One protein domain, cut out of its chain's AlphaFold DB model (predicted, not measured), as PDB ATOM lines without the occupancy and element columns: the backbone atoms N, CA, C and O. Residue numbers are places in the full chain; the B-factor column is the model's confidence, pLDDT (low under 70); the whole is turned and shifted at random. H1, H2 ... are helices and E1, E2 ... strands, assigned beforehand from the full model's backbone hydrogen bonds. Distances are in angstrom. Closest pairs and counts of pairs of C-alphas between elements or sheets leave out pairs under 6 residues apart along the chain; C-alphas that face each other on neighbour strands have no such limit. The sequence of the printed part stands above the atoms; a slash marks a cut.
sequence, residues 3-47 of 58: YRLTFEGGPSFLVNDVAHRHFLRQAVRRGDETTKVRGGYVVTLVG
ATOM      1  N   TYR A   3     144.917 287.335 247.864       84.88
ATOM      2  CA  TYR A   3     145.445 286.279 248.716       84.88
ATOM      3  C   TYR A   3     144.961 286.503 250.137       84.88
ATOM      4  O   TYR A   3     144.939 287.635 250.616       84.88
ATOM      5  N   ARG A   4     144.609 285.435 250.844       84.56
ATOM      6  CA  ARG A   4     144.270 285.521 252.265       84.56
ATOM      7  C   ARG A   4     145.500 285.232 253.107       84.56
ATOM      8  O   ARG A   4     146.000 284.123 253.021       84.56
ATOM      9  N   LEU A   5     145.944 286.195 253.911       82.88
ATOM     10  CA  LEU A   5     147.010 286.094 254.909       82.88
ATOM     11  C   LEU A   5     146.382 285.789 256.276       82.88
ATOM     12  O   LEU A   5     145.702 286.645 256.831       82.88
ATOM     13  N   THR A   6     146.586 284.591 256.817       81.31
ATOM     14  CA  THR A   6     146.007 284.175 258.115       81.31
ATOM     15  C   THR A   6     147.104 284.010 259.147       81.31
ATOM     16  O   THR A   6     148.036 283.290 258.845       81.31
ATOM     17  N   PHE A   7     147.002 284.600 260.338       77.69
ATOM     18  CA  PHE A   7     147.941 284.333 261.435       77.69
ATOM     19  C   PHE A   7     147.390 283.255 262.376       77.69
ATOM     20  O   PHE A   7     146.199 283.247 262.684       77.69
ATOM     21  N   GLU A   8     148.243 282.356 262.868       74.00
ATOM     22  CA  GLU A   8     147.833 281.334 263.839       74.00
ATOM     23  C   GLU A   8     147.281 281.961 265.124       74.00
ATOM     24  O   GLU A   8     147.937 282.788 265.756       74.00
ATOM     25  N   GLY A   9     146.046 281.592 265.483       73.94
ATOM     26  CA  GLY A   9     145.335 282.171 266.628       73.94
ATOM     27  C   GLY A   9     145.040 283.670 266.494       73.94
ATOM     28  O   GLY A   9     144.715 284.316 267.487       73.94
ATOM     29  N   GLY A  10     145.179 284.231 265.291       75.62
ATOM     30  CA  GLY A  10     145.116 285.662 265.035       75.62
ATOM     31  C   GLY A  10     144.187 286.041 263.878       75.62
ATOM     32  O   GLY A  10     143.408 285.225 263.382       75.62
ATOM     33  N   PRO A  11     144.243 287.313 263.454       80.44
ATOM     34  CA  PRO A  11     143.398 287.832 262.389       80.44
ATOM     35  C   PRO A  11     143.774 287.274 261.010       80.44
ATOM     36  O   PRO A  11     144.885 286.795 260.774       80.44
ATOM     37  N   SER A  12     142.826 287.387 260.080       84.69
ATOM     38  CA  SER A  12     143.030 287.121 258.655       84.69
ATOM     39  C   SER A  12     142.834 288.399 257.848       84.69
ATOM     40  O   SER A  12     141.917 289.168 258.128       84.69
ATOM     41  N   PHE A  13     143.659 288.605 256.826       83.31
ATOM     42  CA  PHE A  13     143.609 289.779 255.957       83.31
ATOM     43  C   PHE A  13     143.602 289.362 254.492       83.31
ATOM     44  O   PHE A  13     144.316 288.441 254.101       83.31
ATOM     45  N   LEU A  14     142.833 290.067 253.667       87.75
ATOM     46  CA  LEU A  14     142.950 289.963 252.216       87.75
ATOM     47  C   LEU A  14     144.047 290.914 251.741       87.75
ATOM     48  O   LEU A  14     144.048 292.098 252.072       87.75
ATOM     49  N   VAL A  15     144.992 290.391 250.970       84.81
ATOM     50  CA  VAL A  15     146.130 291.133 250.434       84.81
ATOM     51  C   VAL A  15     146.204 290.960 248.923       84.81
ATOM     52  O   VAL A  15     145.785 289.946 248.368       84.81
ATOM     53  N   ASN A  16     146.744 291.957 248.231       89.62
ATOM     54  CA  ASN A  16     147.009 291.847 246.799       89.62
ATOM     55  C   ASN A  16     148.306 291.058 246.527       89.62
ATOM     56  O   ASN A  16     149.090 290.768 247.434       89.62
ATOM     57  N   ASP A  17     148.551 290.733 245.258       87.00
ATOM     58  CA  ASP A  17     149.745 289.995 244.823       87.00
ATOM     59  C   ASP A  17     151.071 290.686 245.194       87.00
ATOM     60  O   ASP A  17     152.038 290.035 245.593       87.00
ATOM     61  N   VAL A  18     151.121 292.020 245.134       89.50
ATOM     62  CA  VAL A  18     152.327 292.789 245.482       89.50
ATOM     63  C   VAL A  18     152.681 292.600 246.958       89.50
ATOM     64  O   VAL A  18     153.834 292.302 247.288       89.50
ATOM     65  N   ALA A  19     151.691 292.727 247.841       84.81
ATOM     66  CA  ALA A  19     151.845 292.514 249.273       84.81
ATOM     67  C   ALA A  19     152.189 291.051 249.585       84.81
ATOM     68  O   ALA A  19     153.115 290.797 250.354       84.81
ATOM     69  N   HIS A  20     151.534 290.090 248.927       84.94
ATOM     70  CA  HIS A  20     151.856 288.666 249.042       84.94
ATOM     71  C   HIS A  20     153.345 288.389 248.765       84.94
ATOM     72  O   HIS A  20     154.052 287.845 249.618       84.94
ATOM     73  N   ARG A  21     153.867 288.834 247.615       86.12
ATOM     74  CA  ARG A  21     155.289 288.658 247.273       86.12
ATOM     75  C   ARG A  21     156.222 289.420 248.211       86.12
ATOM     76  O   ARG A  21     157.376 289.027 248.386       86.12
ATOM     77  N   HIS A  22     155.780 290.546 248.773       87.88
ATOM     78  CA  HIS A  22     156.558 291.280 249.769       87.88
ATOM     79  C   HIS A  22     156.726 290.461 251.057       87.88
ATOM     80  O   HIS A  22     157.855 290.316 251.524       87.88
ATOM     81  N   PHE A  23     155.647 289.874 251.584       83.69
ATOM     82  CA  PHE A  23     155.690 289.038 252.789       83.69
ATOM     83  C   PHE A  23     156.602 287.821 252.625       83.69
ATOM     84  O   PHE A  23     157.451 287.585 253.480       83.69
ATOM     85  N   LEU A  24     156.504 287.103 251.501       84.81
ATOM     86  CA  LEU A  24     157.383 285.956 251.242       84.81
ATOM     87  C   LEU A  24     158.860 286.360 251.166       84.81
ATOM     88  O   LEU A  24     159.722 285.690 251.727       84.81
ATOM     89  N   ARG A  25     159.174 287.494 250.523       89.44
ATOM     90  CA  ARG A  25     160.553 288.011 250.488       89.44
ATOM     91  C   ARG A  25     161.059 288.403 251.874       89.44
ATOM     92  O   ARG A  25     162.239 288.210 252.155       89.44
ATOM     93  N   GLN A  26     160.199 288.966 252.721       87.25
ATOM     94  CA  GLN A  26     160.549 289.298 254.103       87.25
ATOM     95  C   GLN A  26     160.825 288.041 254.930       87.25
ATOM     96  O   GLN A  26     161.843 288.012 255.615       87.25
ATOM     97  N   ALA A  27     159.986 287.011 254.810       83.38
ATOM     98  CA  ALA A  27     160.180 285.725 255.479       83.38
ATOM     99  C   ALA A  27     161.554 285.123 255.143       83.38
ATOM    100  O   ALA A  27     162.365 284.872 256.029       83.38
ATOM    101  N   VAL A  28     161.885 285.036 253.848       85.25
ATOM    102  CA  VAL A  28     163.196 284.544 253.388       85.25
ATOM    103  C   VAL A  28     164.346 285.398 253.929       85.25
ATOM    104  O   VAL A  28     165.340 284.860 254.407       85.25
ATOM    105  N   ARG A  29     164.222 286.733 253.896       87.88
ATOM    106  CA  ARG A  29     165.257 287.647 254.419       87.88
ATOM    107  C   ARG A  29     165.501 287.494 255.918       87.88
ATOM    108  O   ARG A  29     166.610 287.764 256.367       87.88
ATOM    109  N   ARG A  30     164.478 287.116 256.682       84.81
ATOM    110  CA  ARG A  30     164.556 286.909 258.135       84.81
ATOM    111  C   ARG A  30     165.017 285.503 258.515       84.81
ATOM    112  O   ARG A  30     165.288 285.271 259.686       84.81
ATOM    113  N   GLY A  31     165.138 284.599 257.543       85.75
ATOM    114  CA  GLY A  31     165.425 283.189 257.797       85.75
ATOM    115  C   GLY A  31     164.215 282.421 258.334       85.75
ATOM    116  O   GLY A  31     164.398 281.376 258.950       85.75
ATOM    117  N   ASP A  32     163.000 282.930 258.114       85.75
ATOM    118  CA  ASP A  32     161.768 282.238 258.484       85.75
ATOM    119  C   ASP A  32     161.550 281.029 257.565       85.75
ATOM    120  O   ASP A  32     161.705 281.108 256.338       85.75
ATOM    121  N   GLU A  33     161.154 279.899 258.146       85.00
ATOM    122  CA  GLU A  33     160.899 278.689 257.372       85.00
ATOM    123  C   GLU A  33     159.635 278.874 256.530       85.00
ATOM    124  O   GLU A  33     158.600 279.320 257.024       85.00
ATOM    125  N   THR A  34     159.704 278.544 255.242       85.44
ATOM    126  CA  THR A  34     158.577 278.696 254.316       85.44
ATOM    127  C   THR A  34     158.271 277.366 253.640       85.44
ATOM    128  O   THR A  34     159.076 276.852 252.870       85.44
ATOM    129  N   THR A  35     157.073 276.834 253.873       84.19
ATOM    130  CA  THR A  35     156.584 275.584 253.282       84.19
ATOM    131  C   THR A  35     155.468 275.866 252.283       84.19
ATOM    132  O   THR A  35     154.486 276.536 252.601       84.19
ATOM    133  N   LYS A  36     155.572 275.332 251.065       82.62
ATOM    134  CA  LYS A  36     154.485 275.406 250.077       82.62
ATOM    135  C   LYS A  36     153.439 274.324 250.366       82.62
ATOM    136  O   LYS A  36     153.788 273.160 250.525       82.62
ATOM    137  N   VAL A  37     152.162 274.694 250.395       79.38
ATOM    138  CA  VAL A  37     151.024 273.790 250.638       79.38
ATOM    139  C   VAL A  37     149.978 273.918 249.531       79.38
ATOM    140  O   VAL A  37     150.005 274.856 248.731       79.38
ATOM    141  N   ARG A  38     149.020 272.985 249.465       73.38
ATOM    142  CA  ARG A  38     147.897 273.091 248.525       73.38
ATOM    143  C   ARG A  38     147.089 274.349 248.854       73.38
ATOM    144  O   ARG A  38     146.487 274.436 249.917       73.38
ATOM    145  N   GLY A  39     147.110 275.310 247.936       72.38
ATOM    146  CA  GLY A  39     146.428 276.591 248.076       72.38
ATOM    147  C   GLY A  39     147.342 277.759 248.429       72.38
ATOM    148  O   GLY A  39     146.912 278.879 248.210       72.38
ATOM    149  N   GLY A  40     148.583 277.552 248.894       81.38
ATOM    150  CA  GLY A  40     149.377 278.671 249.403       81.38
ATOM    151  C   GLY A  40     150.767 278.370 249.949       81.38
ATOM    152  O   GLY A  40     151.380 277.348 249.648       81.38
ATOM    153  N   TYR A  41     151.247 279.274 250.800       81.19
ATOM    154  CA  TYR A  41     152.465 279.115 251.599       81.19
ATOM    155  C   TYR A  41     152.120 279.130 253.080       81.19
ATOM    156  O   TYR A  41     151.169 279.801 253.456       81.19
ATOM    157  N   VAL A  42     152.890 278.396 253.878       82.88
ATOM    158  CA  VAL A  42     152.958 278.469 255.336       82.88
ATOM    159  C   VAL A  42     154.318 279.049 255.697       82.88
ATOM    160  O   VAL A  42     155.331 278.479 255.302       82.88
ATOM    161  N   VAL A  43     154.346 280.158 256.433       83.38
ATOM    162  CA  VAL A  43     155.586 280.714 256.997       83.38
ATOM    163  C   VAL A  43     155.619 280.450 258.497       83.38
ATOM    164  O   VAL A  43     154.614 280.684 259.166       83.38
ATOM    165  N   THR A  44     156.759 279.996 259.012       82.50
ATOM    166  CA  THR A  44     157.035 279.812 260.440       82.50
ATOM    167  C   THR A  44     158.034 280.871 260.886       82.50
ATOM    168  O   THR A  44     159.204 280.830 260.506       82.50
ATOM    169  N   LEU A  45     157.568 281.829 261.690       77.19
ATOM    170  CA  LEU A  45     158.407 282.921 262.184       77.19
ATOM    171  C   LEU A  45     159.388 282.420 263.253       77.19
ATOM    172  O   LEU A  45     158.973 281.832 264.257       77.19
ATOM    173  N   VAL A  46     160.683 282.678 263.076       69.62
ATOM    174  CA  VAL A  46     161.715 282.282 264.046       69.62
ATOM    175  C   VAL A  46     161.724 283.259 265.234       69.62
ATOM    176  O   VAL A  46     161.779 284.475 265.070       69.62
ATOM    177  N   GLY A  47     161.675 282.738 266.467       66.50
ATOM    178  CA  GLY A  47     161.890 283.517 267.701       66.50
ATOM    179  C   GLY A  47     160.655 284.157 268.353       66.50
ATOM    180  O   GLY A  47     160.769 284.727 269.438       66.50
TER     181      GLY A  47
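This is residues 3 to 47 of the 58 residues of an uncharacterized protein of Streptomyces sp. SAI-083 (UniProt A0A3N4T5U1). Two separate strand hairpins, E1 with E2 and E3 with E4, share one helix: H1 packs on E1 with its earlier residues, 17 to 23, and on the E3 and E4 hairpin with residues 20 to 28. The inward strands of the two hairpins, E1 and E4, are near each other. The printed part has 45 residues with one named helix and four named strands, in the order E1, E2, H1, E3, E4; each two-stranded sheet is antiparallel, and the class is mixed, helices and strands. The whole is compact, with a radius of gyration of the C-alphas of 10.3 A, and spans 24 by 24 by 19 A.

E1, residues 3 to 6, begins at C-alpha 3 (145.445, 286.279, 248.716) and is 9.6 A long. E2, residues 12 to 16, is 13.4 A long. H1, residues 17 to 30, begins at C-alpha 17 (149.745, 289.995, 244.823) and is 20.2 A long. E3, residues 33 to 37, is 12.9 A long. E4, residues 40 to 44, is 13.5 A long and ends at C-alpha 44 (157.035, 279.812, 260.440).

E1 and E2 form an antiparallel hairpin at 152 degrees, with N 5 and O 13 2.8 A apart, within hydrogen-bond range. The closest C-alphas of E1 and H1 are those of Tyr 3 and His 20, 6.8 A apart. Every O i to N i+4 pair in H1 is within hydrogen-bond range. The closest C-alphas of H1 and E3 are those of Ala 27 and Thr 34, 7.3 A apart; for H1 and E4 they are those of Ala 27 and Val 43, 7.0 A. E3 and E4 form an antiparallel hairpin at 155 degrees, with N 35 and O 42 2.8 A apart, within hydrogen-bond range. E2 is apart from E3 and E4, and E1 is apart from E3.

The C-alphas of Asn 16 and Gly 47, the two farthest apart, are 27.0 A apart. The printed part has no cut, and its four links are tight. Mean pLDDT of the printed part is 82.5; residues 46 to 47 are under 70.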